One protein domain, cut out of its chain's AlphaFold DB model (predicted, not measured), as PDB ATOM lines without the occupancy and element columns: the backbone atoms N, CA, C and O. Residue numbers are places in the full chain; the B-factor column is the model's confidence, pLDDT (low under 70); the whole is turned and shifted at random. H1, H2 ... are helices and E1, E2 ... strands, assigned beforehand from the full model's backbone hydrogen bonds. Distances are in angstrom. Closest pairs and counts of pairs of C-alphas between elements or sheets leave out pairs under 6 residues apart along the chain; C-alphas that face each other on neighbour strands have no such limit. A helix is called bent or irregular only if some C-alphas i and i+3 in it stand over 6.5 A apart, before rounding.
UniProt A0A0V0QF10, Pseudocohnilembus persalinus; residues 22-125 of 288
ATOM      1  N   CYS A  22      13.696 -43.263 -24.944       78.81
ATOM      2  CA  CYS A  22      13.545 -43.557 -23.510       78.81
ATOM      3  C   CYS A  22      13.310 -42.315 -22.638       78.81
ATOM      4  O   CYS A  22      13.076 -42.446 -21.441       78.81
ATOM      5  N   GLY A  23      13.380 -41.111 -23.214       73.56
ATOM      6  CA  GLY A  23      13.190 -39.844 -22.508       73.56
ATOM      7  C   GLY A  23      14.334 -39.450 -21.572       73.56
ATOM      8  O   GLY A  23      14.261 -38.384 -20.958       73.56
ATOM      9  N   SER A  24      15.388 -40.265 -21.449       77.56
ATOM     10  CA  SER A  24      16.501 -39.970 -20.550       77.56
ATOM     11  C   SER A  24      17.362 -38.816 -21.069       77.56
ATOM     12  O   SER A  24      17.498 -38.603 -22.275       77.56
ATOM     13  N   ARG A  25      17.934 -38.041 -20.143       74.25
ATOM     14  CA  ARG A  25      18.836 -36.910 -20.433       74.25
ATOM     15  C   ARG A  25      20.309 -37.281 -20.238       74.25
ATOM     16  O   ARG A  25      21.130 -36.416 -19.961       74.25
ATOM     17  N   SER A  26      20.625 -38.571 -20.317       73.25
ATOM     18  CA  SER A  26      21.992 -39.071 -20.193       73.25
ATOM     19  C   SER A  26      22.860 -38.586 -21.354       73.25
ATOM     20  O   SER A  26      22.381 -38.534 -22.492       73.25
ATOM     21  N   GLU A  27      24.140 -38.326 -21.088       75.56
ATOM     22  CA  GLU A  27      25.122 -37.996 -22.124       75.56
ATOM     23  C   GLU A  27      25.181 -39.104 -23.198       75.56
ATOM     24  O   GLU A  27      25.208 -40.293 -22.866       75.56
ATOM     25  N   PRO A  28      25.153 -38.758 -24.497       73.62
ATOM     26  CA  PRO A  28      25.180 -39.744 -25.570       73.62
ATOM     27  C   PRO A  28      26.561 -40.403 -25.705       73.62
ATOM     28  O   PRO A  28      27.597 -39.756 -25.565       73.62
ATOM     29  N   ILE A  29      26.580 -41.690 -26.057       80.94
ATOM     30  CA  ILE A  29      27.802 -42.439 -26.370       80.94
ATOM     31  C   ILE A  29      28.040 -42.397 -27.881       80.94
ATOM     32  O   ILE A  29      27.146 -42.713 -28.668       80.94
ATOM     33  N   PHE A  30      29.262 -42.074 -28.299       77.44
ATOM     34  CA  PHE A  30      29.675 -42.138 -29.701       77.44
ATOM     35  C   PHE A  30      30.349 -43.477 -30.004       77.44
ATOM     36  O   PHE A  30      31.431 -43.767 -29.494       77.44
ATOM     37  N   ASP A  31      29.724 -44.281 -30.861       76.50
ATOM     38  CA  ASP A  31      30.256 -45.573 -31.293       76.50
ATOM     39  C   ASP A  31      30.704 -45.511 -32.762       76.50
ATOM     40  O   ASP A  31      30.044 -44.897 -33.601       76.50
ATOM     41  N   LYS A  32      31.839 -46.140 -33.083       75.44
ATOM     42  CA  LYS A  32      32.409 -46.149 -34.442       75.44
ATOM     43  C   LYS A  32      32.097 -47.475 -35.109       75.44
ATOM     44  O   LYS A  32      32.679 -48.496 -34.745       75.44
ATOM     45  N   GLN A  33      31.242 -47.450 -36.125       78.38
ATOM     46  CA  GLN A  33      30.786 -48.658 -36.808       78.38
ATOM     47  C   GLN A  33      31.186 -48.654 -38.290       78.38
ATOM     48  O   GLN A  33      31.318 -47.589 -38.899       78.38
ATOM     49  N   PRO A  34      31.447 -49.832 -38.888       75.12
ATOM     50  CA  PRO A  34      31.663 -49.932 -40.325       75.12
ATOM     51  C   PRO A  34      30.352 -49.643 -41.064       75.12
ATOM     52  O   PRO A  34      29.301 -50.194 -40.731       75.12
ATOM     53  N   SER A  35      30.417 -48.790 -42.083       80.44
ATOM     54  CA  SER A  35      29.258 -48.474 -42.914       80.44
ATOM     55  C   SER A  35      28.986 -49.576 -43.935       80.44
ATOM     56  O   SER A  35      29.839 -50.411 -44.240       80.44
ATOM     57  N   LYS A  36      27.802 -49.546 -44.557       79.25
ATOM     58  CA  LYS A  36      27.509 -50.403 -45.720       79.25
ATOM     59  C   LYS A  36      28.521 -50.175 -46.854       79.25
ATOM     60  O   LYS A  36      28.910 -51.130 -47.524       79.25
ATOM     61  N   ALA A  37      28.997 -48.937 -47.016       74.38
ATOM     62  CA  ALA A  37      30.029 -48.590 -47.988       74.38
ATOM     63  C   ALA A  37      31.366 -49.286 -47.688       74.38
ATOM     64  O   ALA A  37      32.026 -49.730 -48.624       74.38
ATOM     65  N   THR A  38      31.729 -49.471 -46.411       82.00
ATOM     66  CA  THR A  38      32.921 -50.236 -46.007       82.00
ATOM     67  C   THR A  38      32.923 -51.639 -46.605       82.00
ATOM     68  O   THR A  38      33.930 -52.072 -47.168       82.00
ATOM     69  N   PHE A  39      31.795 -52.348 -46.513       84.19
ATOM     70  CA  PHE A  39      31.672 -53.712 -47.025       84.19
ATOM     71  C   PHE A  39      31.695 -53.749 -48.554       84.19
ATOM     72  O   PHE A  39      32.443 -54.536 -49.129       84.19
ATOM     73  N   ILE A  40      30.943 -52.861 -49.212       84.00
ATOM     74  CA  ILE A  40      30.889 -52.783 -50.680       84.00
ATOM     75  C   ILE A  40      32.281 -52.485 -51.255       84.00
ATOM     76  O   ILE A  40      32.749 -53.200 -52.139       84.00
ATOM     77  N   LEU A  41      32.983 -51.486 -50.716       80.75
ATOM     78  CA  LEU A  41      34.320 -51.106 -51.181       80.75
ATOM     79  C   LEU A  41      35.373 -52.175 -50.876       80.75
ATOM     80  O   LEU A  41      36.280 -52.377 -51.680       80.75
ATOM     81  N   SER A  42      35.244 -52.896 -49.759       84.94
ATOM     82  CA  SER A  42      36.133 -54.023 -49.450       84.94
ATOM     83  C   SER A  42      35.953 -55.176 -50.442       84.94
ATOM     84  O   SER A  42      36.945 -55.747 -50.885       84.94
ATOM     85  N   ILE A  43      34.713 -55.480 -50.846       86.19
ATOM     86  CA  ILE A  43      34.424 -56.496 -51.872       86.19
ATOM     87  C   ILE A  43      34.962 -56.055 -53.238       86.19
ATOM     88  O   ILE A  43      35.628 -56.841 -53.908       86.19
ATOM     89  N   ILE A  44      34.738 -54.797 -53.633       83.62
ATOM     90  CA  ILE A  44      35.281 -54.242 -54.885       83.62
ATOM     91  C   ILE A  44      36.813 -54.321 -54.885       83.62
ATOM     92  O   ILE A  44      37.400 -54.759 -55.868       83.62
ATOM     93  N   SER A  45      37.456 -53.953 -53.775       83.50
ATOM     94  CA  SER A  45      38.910 -54.048 -53.605       83.50
ATOM     95  C   SER A  45      39.411 -55.489 -53.715       83.50
ATOM     96  O   SER A  45      40.410 -55.740 -54.381       83.50
ATOM     97  N   LEU A  46      38.697 -56.455 -53.131       84.69
ATOM     98  CA  LEU A  46      39.043 -57.873 -53.229       84.69
ATOM     99  C   LEU A  46      38.942 -58.391 -54.668       84.69
ATOM    100  O   LEU A  46      39.829 -59.112 -55.111       84.69
ATOM    101  N   ILE A  47      37.910 -57.990 -55.413       78.56
ATOM    102  CA  ILE A  47      37.747 -58.372 -56.823       78.56
ATOM    103  C   ILE A  47      38.814 -57.704 -57.701       78.56
ATOM    104  O   ILE A  47      39.393 -58.359 -58.561       78.56
ATOM    105  N   ALA A  48      39.091 -56.416 -57.484       76.50
ATOM    106  CA  ALA A  48      40.008 -55.644 -58.320       76.50
ATOM    107  C   ALA A  48      41.493 -55.935 -58.042       76.50
ATOM    108  O   ALA A  48      42.301 -55.902 -58.966       76.50
ATOM    109  N   LEU A  49      41.863 -56.191 -56.782       74.62
ATOM    110  CA  LEU A  49      43.258 -56.317 -56.333       74.62
ATOM    111  C   LEU A  49      43.622 -57.732 -55.851       74.62
ATOM    112  O   LEU A  49      44.783 -57.995 -55.529       74.62
ATOM    113  N   GLY A  50      42.656 -58.649 -55.757       79.44
ATOM    114  CA  GLY A  50      42.887 -60.028 -55.328       79.44
ATOM    115  C   GLY A  50      43.539 -60.115 -53.945       79.44
ATOM    116  O   GLY A  50      43.081 -59.496 -52.980       79.44
ATOM    117  N   PHE A  51      44.639 -60.868 -53.846       76.00
ATOM    118  CA  PHE A  51      45.393 -61.064 -52.599       76.00
ATOM    119  C   PHE A  51      45.913 -59.747 -51.994       76.00
ATOM    120  O   PHE A  51      45.955 -59.596 -50.775       76.00
ATOM    121  N   TYR A  52      46.233 -58.755 -52.830       72.88
ATOM    122  CA  TYR A  52      46.756 -57.465 -52.374       72.88
ATOM    123  C   TYR A  52      45.709 -56.600 -51.660       72.88
ATOM    124  O   TYR A  52      46.065 -55.660 -50.946       72.88
ATOM    125  N   SER A  53      44.421 -56.947 -51.767       79.75
ATOM    126  CA  SER A  53      43.341 -56.272 -51.038       79.75
ATOM    127  C   SER A  53      43.531 -56.297 -49.518       79.75
ATOM    128  O   SER A  53      43.072 -55.378 -48.841       79.75
ATOM    129  N   ILE A  54      44.287 -57.261 -48.975       80.00
ATOM    130  CA  ILE A  54      44.599 -57.338 -47.540       80.00
ATOM    131  C   ILE A  54      45.312 -56.082 -47.013       80.00
ATOM    132  O   ILE A  54      45.135 -55.717 -45.851       80.00
ATOM    133  N   LEU A  55      46.065 -55.379 -47.866       77.62
ATOM    134  CA  LEU A  55      46.743 -54.126 -47.516       77.62
ATOM    135  C   LEU A  55      45.806 -52.913 -47.598       77.62
ATOM    136  O   LEU A  55      45.987 -51.929 -46.883       77.62
ATOM    137  N   VAL A  56      44.788 -52.985 -48.456       77.38
ATOM    138  CA  VAL A  56      43.898 -51.862 -48.781       77.38
ATOM    139  C   VAL A  56      42.650 -51.849 -47.897       77.38
ATOM    140  O   VAL A  56      42.193 -50.784 -47.486       77.38
ATOM    141  N   ILE A  57      42.114 -53.020 -47.545       82.06
ATOM    142  CA  ILE A  57      40.912 -53.171 -46.709       82.06
ATOM    143  C   ILE A  57      41.021 -52.412 -45.371       82.06
ATOM    144  O   ILE A  57      40.078 -51.690 -45.035       82.06
ATOM    145  N   PRO A  58      42.140 -52.457 -44.620       79.88
ATOM    146  CA  PRO A  58      42.276 -51.677 -43.390       79.88
ATOM    147  C   PRO A  58      42.138 -50.163 -43.611       79.88
ATOM    148  O   PRO A  58      41.595 -49.466 -42.753       79.88
ATOM    149  N   LEU A  59      42.580 -49.645 -44.761       75.88
ATOM    150  CA  LEU A  59      42.425 -48.232 -45.113       75.88
ATOM    151  C   LEU A  59      40.986 -47.902 -45.497       75.88
ATOM    152  O   LEU A  59      40.467 -46.884 -45.048       75.88
ATOM    153  N   ILE A  60      40.328 -48.780 -46.260       78.81
ATOM    154  CA  ILE A  60      38.910 -48.639 -46.613       78.81
ATOM    155  C   ILE A  60      38.068 -48.579 -45.341       78.81
ATOM    156  O   ILE A  60      37.275 -47.654 -45.179       78.81
ATOM    157  N   ILE A  61      38.285 -49.504 -44.401       80.25
ATOM    158  CA  ILE A  61      37.600 -49.519 -43.105       80.25
ATOM    159  C   ILE A  61      37.825 -48.200 -42.367       80.25
ATOM    160  O   ILE A  61      36.873 -47.609 -41.873       80.25
ATOM    161  N   GLN A  62      39.058 -47.699 -42.306       75.81
ATOM    162  CA  GLN A  62      39.345 -46.440 -41.620       75.81
ATOM    163  C   GLN A  62      38.710 -45.220 -42.302       75.81
ATOM    164  O   GLN A  62      38.268 -44.315 -41.599       75.81
ATOM    165  N   ALA A  63      38.647 -45.197 -43.633       68.88
ATOM    166  CA  ALA A  63      38.102 -44.085 -44.411       68.88
ATOM    167  C   ALA A  63      36.566 -44.037 -44.428       68.88
ATOM    168  O   ALA A  63      35.998 -42.995 -44.729       68.88
ATOM    169  N   THR A  64      35.894 -45.151 -44.126       72.50
ATOM    170  CA  THR A  64      34.436 -45.303 -44.296       72.50
ATOM    171  C   THR A  64      33.697 -45.603 -42.992       72.50
ATOM    172  O   THR A  64      32.530 -46.004 -43.018       72.50
ATOM    173  N   LYS A  65      34.369 -45.436 -41.845       75.31
ATOM    174  CA  LYS A  65      33.745 -45.540 -40.521       75.31
ATOM    175  C   LYS A  65      32.726 -44.426 -40.335       75.31
ATOM    176  O   LYS A  65      33.044 -43.257 -40.528       75.31
ATOM    177  N   THR A  66      31.542 -44.797 -39.873       74.50
ATOM    178  CA  THR A  66      30.499 -43.854 -39.476       74.50
ATOM    179  C   THR A  66      30.451 -43.763 -37.959       74.50
ATOM    180  O   THR A  66      30.764 -44.727 -37.247       74.50
ATOM    181  N   VAL A  67      30.123 -42.575 -37.451       77.31
ATOM    182  CA  VAL A  67      29.929 -42.360 -36.015       77.31
ATOM    183  C   VAL A  67      28.435 -42.395 -35.746       77.31
ATOM    184  O   VAL A  67      27.670 -41.606 -36.300       77.31
ATOM    185  N   VAL A  68      28.027 -43.336 -34.901       79.69
ATOM    186  CA  VAL A  68      26.642 -43.494 -34.468       79.69
ATOM    187  C   VAL A  68      26.523 -42.935 -33.061       79.69
ATOM    188  O   VAL A  68      27.208 -43.390 -32.141       79.69
ATOM    189  N   LYS A  69      25.639 -41.952 -32.889       78.75
ATOM    190  CA  LYS A  69      25.295 -41.395 -31.582       78.75
ATOM    191  C   LYS A  69      24.253 -42.303 -30.938       78.75
ATOM    192  O   LYS A  69      23.148 -42.433 -31.464       78.75
ATOM    193  N   LYS A  70      24.588 -42.948 -29.823       81.44
ATOM    194  CA  LYS A  70      23.683 -43.834 -29.080       81.44
ATOM    195  C   LYS A  70      23.294 -43.228 -27.738       81.44
ATOM    196  O   LYS A  70      24.081 -42.529 -27.108       81.44
ATOM    197  N   CYS A  71      22.083 -43.522 -27.281       78.88
ATOM    198  CA  CYS A  71      21.673 -43.219 -25.910       78.88
ATOM    199  C   CYS A  71      22.434 -44.107 -24.914       78.88
ATOM    200  O   CYS A  71      22.524 -45.311 -25.140       78.88
ATOM    201  N   TYR A  72      22.924 -43.547 -23.807       79.81
ATOM    202  CA  TYR A  72      23.600 -44.320 -22.758       79.81
ATOM    203  C   TYR A  72      22.672 -45.359 -22.106       79.81
ATOM    204  O   TYR A  72      23.069 -46.505 -21.918       79.81
ATOM    205  N   ASP A  73      21.417 -44.989 -21.833       76.62
ATOM    206  CA  ASP A  73      20.497 -45.840 -21.069       76.62
ATOM    207  C   ASP A  73      19.821 -46.930 -21.911       76.62
ATOM    208  O   ASP A  73      19.701 -48.073 -21.471       76.62
ATOM    209  N   CYS A  74      19.367 -46.610 -23.129       80.31
ATOM    210  CA  CYS A  74      18.652 -47.572 -23.982       80.31
ATOM    211  C   CYS A  74      19.482 -48.125 -25.148       80.31
ATOM    212  O   CYS A  74      18.999 -48.996 -25.873       80.31
ATOM    213  N   ASN A  75      20.708 -47.624 -25.349       77.38
ATOM    214  CA  ASN A  75      21.638 -48.028 -26.412       77.38
ATOM    215  C   ASN A  75      21.069 -47.929 -27.846       77.38
ATOM    216  O   ASN A  75      21.631 -48.495 -28.786       77.38
ATOM    217  N   GLN A  76      19.956 -47.210 -28.033       78.81
ATOM    218  CA  GLN A  76      19.360 -46.958 -29.344       78.81
ATOM    219  C   GLN A  76      20.108 -45.834 -30.062       78.81
ATOM    220  O   GLN A  76      20.526 -44.856 -29.432       78.81
ATOM    221  N   ALA A  77      20.272 -45.980 -31.377       75.19
ATOM    222  CA  ALA A  77      20.889 -44.972 -32.230       75.19
ATOM    223  C   ALA A  77      19.946 -43.771 -32.385       75.19
ATOM    224  O   ALA A  77      18.819 -43.918 -32.848       75.19
ATOM    225  N   ILE A  78      20.416 -42.596 -31.978       74.12
ATOM    226  CA  ILE A  78      19.678 -41.329 -32.038       74.12
ATOM    227  C   ILE A  78      19.972 -40.620 -33.363       74.12
ATOM    228  O   ILE A  78      19.073 -40.054 -33.973       74.12
ATOM    229  N   GLU A  79      21.227 -40.666 -33.810       72.25
ATOM    230  CA  GLU A  79      21.697 -39.915 -34.971       72.25
ATOM    231  C   GLU A  79      22.833 -40.665 -35.676       72.25
ATOM    232  O   GLU A  79      23.706 -41.260 -35.029       72.25
ATOM    233  N   TYR A  80      22.800 -40.647 -37.009       66.94
ATOM    234  CA  TYR A  80      23.819 -41.232 -37.872       66.94
ATOM    235  C   TYR A  80      24.567 -40.099 -38.560       66.94
ATOM    236  O   TYR A  80      23.999 -39.436 -39.423       66.94
ATOM    237  N   ASN A  81      25.836 -39.907 -38.203       65.12
ATOM    238  CA  ASN A  81      26.692 -38.958 -38.900       65.12
ATOM    239  C   ASN A  81      27.633 -39.719 -39.833       65.12
ATOM    240  O   ASN A  81      28.601 -40.368 -39.410       65.12
ATOM    241  N   ASP A  82      27.319 -39.633 -41.126       57.97
ATOM    242  CA  ASP A  82      28.158 -40.147 -42.198       57.97
ATOM    243  C   ASP A  82      29.362 -39.222 -42.376       57.97
ATOM    244  O   ASP A  82      29.330 -38.222 -43.091       57.97
ATOM    245  N   LEU A  83      30.463 -39.567 -41.713       55.09
ATOM    246  CA  LEU A  83      31.752 -38.914 -41.903       55.09
ATOM    247  C   LEU A  83      32.376 -39.384 -43.225       55.09
ATOM    248  O   LEU A  83      33.421 -40.029 -43.239       55.09
ATOM    249  N   PHE A  84      31.789 -39.000 -44.360       47.78
ATOM    250  CA  PHE A  84      32.545 -38.881 -45.612       47.78
ATOM    251  C   PHE A  84      33.430 -37.626 -45.551       47.78
ATOM    252  O   PHE A  84      33.404 -36.752 -46.411       47.78
ATOM    253  N   SER A  85      34.237 -37.512 -44.498       46.41
ATOM    254  CA  SER A  85      35.316 -36.542 -44.458       46.41
ATOM    255  C   SER A  85      36.460 -37.140 -45.264       46.41
ATOM    256  O   SER A  85      37.054 -38.133 -44.832       46.41
ATOM    257  N   ILE A  86      36.788 -36.551 -46.418       46.81
ATOM    258  CA  ILE A  86      38.107 -36.769 -47.019       46.81
ATOM    259  C   ILE A  86      39.108 -36.470 -45.896       46.81
ATOM    260  O   ILE A  86      39.091 -35.354 -45.368       46.81
ATOM    261  N   PRO A  87      39.888 -37.458 -45.426       50.50
ATOM    262  CA  PRO A  87      40.597 -37.299 -44.174       50.50
ATOM    263  C   PRO A  87      41.629 -36.187 -44.340       50.50
ATOM    264  O   PRO A  87      42.489 -36.275 -45.215       50.50
ATOM    265  N   SER A  88      41.544 -35.151 -43.505       51.53
ATOM    266  CA  SER A  88      42.556 -34.095 -43.444       51.53
ATOM    267  C   SER A  88      43.960 -34.715 -43.386       51.53
ATOM    268  O   SER A  88      44.197 -35.691 -42.662       51.53
ATOM    269  N   PHE A  89      44.876 -34.161 -44.185       52.91
ATOM    270  CA  PHE A  89      46.271 -34.601 -44.286       52.91
ATOM    271  C   PHE A  89      47.095 -34.298 -43.028       52.91
ATOM    272  O   PHE A  89      48.214 -34.798 -42.908       52.91
ATOM    273  N   ASN A  90      46.561 -33.510 -42.090       54.81
ATOM    274  CA  ASN A  90      47.264 -33.185 -40.856       54.81
ATOM    275  C   ASN A  90      47.318 -34.377 -39.894       54.81
ATOM    276  O   ASN A  90      46.376 -35.167 -39.817       54.81
ATOM    277  N   ASP A  91      48.458 -34.486 -39.201       52.97
ATOM    278  CA  ASP A  91      48.980 -35.625 -38.429       52.97
ATOM    279  C   ASP A  91      47.937 -36.374 -37.573       52.97
ATOM    280  O   ASP A  91      47.860 -36.245 -36.353       52.97
ATOM    281  N   GLN A  92      47.162 -37.245 -38.216       60.62
ATOM    282  CA  GLN A  92      46.358 -38.260 -37.547       60.62
ATOM    283  C   GLN A  92      47.107 -39.597 -37.575       60.62
ATOM    284  O   GLN A  92      47.635 -40.035 -38.606       60.62
ATOM    285  N   VAL A  93      47.158 -40.258 -36.420       68.12
ATOM    286  CA  VAL A  93      47.750 -41.589 -36.256       68.12
ATOM    287  C   VAL A  93      46.710 -42.671 -36.552       68.12
ATOM    288  O   VAL A  93      45.568 -42.612 -36.098       68.12
ATOM    289  N   LEU A  94      47.100 -43.672 -37.336       63.41
ATOM    290  CA  LEU A  94      46.334 -44.888 -37.572       63.41
ATOM    291  C   LEU A  94      46.826 -45.959 -36.601       63.41
ATOM    292  O   LEU A  94      48.000 -46.313 -36.600       63.41
ATOM    293  N   ASN A  95      45.914 -46.478 -35.785       68.19
ATOM    294  CA  ASN A  95      46.198 -47.574 -34.867       68.19
ATOM    295  C   ASN A  95      45.624 -48.868 -35.439       68.19
ATOM    296  O   ASN A  95      44.406 -49.053 -35.458       68.19
ATOM    297  N   PHE A  96      46.499 -49.763 -35.883       59.94
ATOM    298  CA  PHE A  96      46.142 -51.110 -36.305       59.94
ATOM    299  C   PHE A  96      46.423 -52.071 -35.151       59.94
ATOM    300  O   PHE A  96      47.560 -52.200 -34.710       59.94
ATOM    301  N   ARG A  97      45.389 -52.728 -34.625       58.97
ATOM    302  CA  ARG A  97      45.539 -53.746 -33.576       58.97
ATOM    303  C   ARG A  97      45.392 -55.134 -34.189       58.97
ATOM    304  O   ARG A  97      44.333 -55.453 -34.720       58.97
ATOM    305  N   PHE A  98      46.441 -55.944 -34.085       56.31
ATOM    306  CA  PHE A  98      46.482 -57.344 -34.497       56.31
ATOM    307  C   PHE A  98      46.697 -58.208 -33.252       56.31
ATOM    308  O   PHE A  98      47.825 -58.393 -32.791       56.31
ATOM    309  N   GLY A  99      45.605 -58.694 -32.659       69.75
ATOM    310  CA  GLY A  99      45.662 -59.423 -31.389       69.75
ATOM    311  C   GLY A  99      46.264 -58.564 -30.270       69.75
ATOM    312  O   GLY A  99      45.702 -57.530 -29.912       69.75
ATOM    313  N   SER A 100      47.413 -58.985 -29.734       63.44
ATOM    314  CA  SER A 100      48.172 -58.270 -28.697       63.44
ATOM    315  C   SER A 100      49.153 -57.220 -29.237       63.44
ATOM    316  O   SER A 100      49.697 -56.443 -28.454       63.44
ATOM    317  N   CYS A 101      49.385 -57.162 -30.551       42.31
ATOM    318  CA  CYS A 101      50.291 -56.194 -31.164       42.31
ATOM    319  C   CYS A 101      49.513 -54.969 -31.662       42.31
ATOM    320  O   CYS A 101      48.527 -55.098 -32.391       42.31
ATOM    321  N   ALA A 102      49.952 -53.769 -31.279       62.06
ATOM    322  CA  ALA A 102      49.401 -52.512 -31.768       62.06
ATOM    323  C   ALA A 102      50.450 -51.799 -32.624       62.06
ATOM    324  O   ALA A 102      51.486 -51.368 -32.124       62.06
ATOM    325  N   LEU A 103      50.169 -51.671 -33.915       69.50
ATOM    326  CA  LEU A 103      50.977 -50.916 -34.854       69.50
ATOM    327  C   LEU A 103      50.378 -49.516 -34.994       69.50
ATOM    328  O   LEU A 103      49.266 -49.342 -35.495       69.50
ATOM    329  N   ILE A 104      51.120 -48.523 -34.510       75.12
ATOM    330  CA  ILE A 104      50.756 -47.107 -34.571       75.12
ATOM    331  C   ILE A 104      51.521 -46.494 -35.737       75.12
ATOM    332  O   ILE A 104      52.742 -46.367 -35.684       75.12
ATOM    333  N   LEU A 105      50.813 -46.141 -36.805       71.81
ATOM    334  CA  LEU A 105      51.400 -45.622 -38.033       71.81
ATOM    335  C   LEU A 105      50.813 -44.252 -38.353       71.81
ATOM    336  O   LEU A 105      49.598 -44.094 -38.435       71.81
ATOM    337  N   SER A 106      51.653 -43.244 -38.581       76.12
ATOM    338  CA  SER A 106      51.159 -41.954 -39.073       76.12
ATOM    339  C   SER A 106      50.525 -42.127 -40.456       76.12
ATOM    340  O   SER A 106      51.074 -42.820 -41.316       76.12
ATOM    341  N   ARG A 107      49.394 -41.457 -40.705       69.44
ATOM    342  CA  ARG A 107      48.629 -41.581 -41.956       69.44
ATOM    343  C   ARG A 107      49.467 -41.302 -43.218       69.44
ATOM    344  O   ARG A 107      49.297 -41.993 -44.218       69.44
ATOM    345  N   LYS A 108      50.445 -40.389 -43.142       75.25
ATOM    346  CA  LYS A 108      51.421 -40.129 -44.219       75.25
ATOM    347  C   LYS A 108      52.190 -41.383 -44.651       75.25
ATOM    348  O   LYS A 108      52.294 -41.662 -45.839       75.25
ATOM    349  N   TYR A 109      52.656 -42.182 -43.694       77.44
ATOM    350  CA  TYR A 109      53.398 -43.410 -43.986       77.44
ATOM    351  C   TYR A 109      52.482 -44.529 -44.478       77.44
ATOM    352  O   TYR A 109      52.907 -45.345 -45.290       77.44
ATOM    353  N   ALA A 110      51.215 -44.540 -44.058       71.75
ATOM    354  CA  ALA A 110      50.227 -45.481 -44.577       71.75
ATOM    355  C   ALA A 110      49.932 -45.247 -46.068       71.75
ATOM    356  O   ALA A 110      49.872 -46.208 -46.830       71.75
ATOM    357  N   TYR A 111      49.814 -43.986 -46.502       73.56
ATOM    358  CA  TYR A 111      49.655 -43.663 -47.925       73.56
ATOM    359  C   TYR A 111      50.909 -43.968 -48.742       73.56
ATOM    360  O   TYR A 111      50.789 -44.465 -49.857       73.56
ATOM    361  N   VAL A 112      52.101 -43.733 -48.188       77.19
ATOM    362  CA  VAL A 112      53.358 -44.126 -48.843       77.19
ATOM    363  C   VAL A 112      53.428 -45.645 -49.010       77.19
ATOM    364  O   VAL A 112      53.715 -46.113 -50.105       77.19
ATOM    365  N   LEU A 113      53.099 -46.428 -47.977       76.31
ATOM    366  CA  LEU A 113      53.051 -47.891 -48.078       76.31
ATOM    367  C   LEU A 113      52.000 -48.375 -49.080       76.31
ATOM    368  O   LEU A 113      52.279 -49.294 -49.842       76.31
ATOM    369  N   LEU A 114      50.823 -47.743 -49.121       73.31
ATOM    370  CA  LEU A 114      49.800 -48.032 -50.125       73.31
ATOM    371  C   LEU A 114      50.316 -47.743 -51.539       73.31
ATOM    372  O   LEU A 114      50.165 -48.581 -52.421       73.31
ATOM    373  N   ALA A 115      50.944 -46.586 -51.757       77.81
ATOM    374  CA  ALA A 115      51.501 -46.212 -53.051       77.81
ATOM    375  C   ALA A 115      52.604 -47.184 -53.488       77.81
ATOM    376  O   ALA A 115      52.615 -47.608 -54.639       77.81
ATOM    377  N   VAL A 116      53.481 -47.598 -52.568       79.19
ATOM    378  CA  VAL A 116      54.513 -48.613 -52.827       79.19
ATOM    379  C   VAL A 116      53.892 -49.978 -53.119       79.19
ATOM    380  O   VAL A 116      54.359 -50.662 -54.021       79.19
ATOM    381  N   ALA A 117      52.830 -50.376 -52.417       71.88
ATOM    382  CA  ALA A 117      52.131 -51.633 -52.674       71.88
ATOM    383  C   ALA A 117      51.419 -51.634 -54.036       71.88
ATOM    384  O   ALA A 117      51.484 -52.627 -54.752       71.88
ATOM    385  N   ILE A 118      50.791 -50.517 -54.419       73.69
ATOM    386  CA  ILE A 118      50.170 -50.337 -55.739       73.69
ATOM    387  C   ILE A 118      51.243 -50.331 -56.830       73.69
ATOM    388  O   ILE A 118      51.097 -51.026 -57.830       73.69
ATOM    389  N   LEU A 119      52.345 -49.602 -56.638       76.62
ATOM    390  CA  LEU A 119      53.466 -49.595 -57.578       76.62
ATOM    391  C   LEU A 119      54.072 -50.998 -57.708       76.62
ATOM    392  O   LEU A 119      54.282 -51.467 -58.816       76.62
ATOM    393  N   GLY A 120      54.283 -51.696 -56.593       71.75
ATOM    394  CA  GLY A 120      54.726 -53.088 -56.571       71.75
ATOM    395  C   GLY A 120      53.752 -54.014 -57.296       71.75
ATOM    396  O   GLY A 120      54.188 -54.862 -58.061       71.75
ATOM    397  N   TYR A 121      52.443 -53.807 -57.140       68.75
ATOM    398  CA  TYR A 121      51.428 -54.527 -57.906       68.75
ATOM    399  C   TYR A 121      51.507 -54.235 -59.406       68.75
ATOM    400  O   TYR A 121      51.337 -55.150 -60.192       68.75
ATOM    401  N   PHE A 122      51.788 -53.006 -59.836       68.94
ATOM    402  CA  PHE A 122      51.974 -52.716 -61.262       68.94
ATOM    403  C   PHE A 122      53.315 -53.223 -61.807       68.94
ATOM    404  O   PHE A 122      53.401 -53.560 -62.981       68.94
ATOM    405  N   LEU A 123      54.349 -53.299 -60.967       68.81
ATOM    406  CA  LEU A 123      55.667 -53.816 -61.341       68.81
ATOM    407  C   LEU A 123      55.731 -55.353 -61.359       68.81
ATOM    408  O   LEU A 123      56.528 -55.908 -62.105       68.81
ATOM    409  N   ILE A 124      54.937 -56.027 -60.519       64.31
ATOM    410  CA  ILE A 124      54.907 -57.497 -60.351       64.31
ATOM    411  C   ILE A 124      53.597 -58.102 -60.884       64.31
ATOM    412  O   ILE A 124      53.446 -59.321 -60.947       64.31
ATOM    413  N   GLY A 125      52.616 -57.266 -61.230       56.62
ATOM    414  CA  GLY A 125      51.341 -57.679 -61.811       56.62
ATOM    415  C   GLY A 125      51.580 -58.547 -63.035       56.62
ATOM    416  O   GLY A 125      52.688 -58.503 -63.571       56.62
TER     417      GLY A 125
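This is residues 22 to 125 of the 288 residues of a protein of Pseudocohnilembus persalinus (UniProt A0A0V0QF10). An elongated model has a twisted three-stranded sheet, E1 to E3, at one end and three helical rods side by side in a row at the other: H1 folds back on itself as arms H1a and H1b, and H2 packs on H1b. A separate hairpin, E4 and E5, stands off to the side of this long axis near the start of H2, and its tip, residues 97 to 102, sticks out. The printed part has 104 residues with two named helices and five named strands, in the order E1 H1 E2 E3 E4 E5 H2; both sheets, E1 - E2 - E3 and E4 - E5, are antiparallel and the class is mixed, helices and strands. The whole is loose, with a radius of gyration of the C-alphas of 17.0 A, and spans 59 by 29 by 28 A.

E1, residues 29 to 34, begins with C-alpha 29 at (27.802, -42.439, -26.370) and is 16.3 A long. H1, residues 36 to 63, was assigned as one helix by its hydrogen bonds but is bent, C-alphas 48 and 51 being 9.5 A apart. Its arms are H1a, residues 36 to 48, 18.5 A, and H1b, residues 51 to 63, 20.2 A; H1b is irregular, with C-alphas 55 and 58 6.6 A apart. E2 is residues 65 to 70, 15.3 A, and E3 residues 77 to 81, 10.7 A. E4, residues 93 to 98, is 15.9 A long and E5, residues 101 to 106, 16.3 A. H2, residues 107 to 124, is 25.1 A long and ends with C-alpha 124 at (54.907, -57.497, -60.351).

In the sheet of three, only just strongly twisted with C-alphas up to 4.2 A off its best plane, E2 is the inner strand. N 31 and O 68 of E1 and E2 are 3.0 A apart, and N 78 and O 69 of the hairpin E2 and E3 are 2.8 A apart, both within hydrogen-bond range. H1a only grazes this sheet with residues 36 to 38, and H1b only grazes it with residues 60 to 63. H1a and H1b touch, closest at the C-alphas of Leu 46 and Ser 53, 5.1 A, at a shallow tilt of 23 degrees, opposite ways. H1b touches H2 with residues 52 to 56 alone, closest at the C-alphas of Val 56 and Leu 114, 7.2 A, at a shallow tilt of 25 degrees, opposite ways. H1a and H2 are apart. In the hairpin E4 and E5, N 96 and O 103 are 2.8 A apart; H1b and E4 are near each other. Every O i to N i+4 pair is within hydrogen-bond range in H1a and H2, and 5 of 9 are in H1b.

The C-alphas farthest apart, those of Gly 23 and Leu 123, are 59.2 A apart. The printed part has no cut. The link from E3 to E4, 11 residues, is long. The mean pLDDT of the printed part is 72.2; residue 63, residues 80 to 103, residue 107 and residues 121 to 125 are under 70.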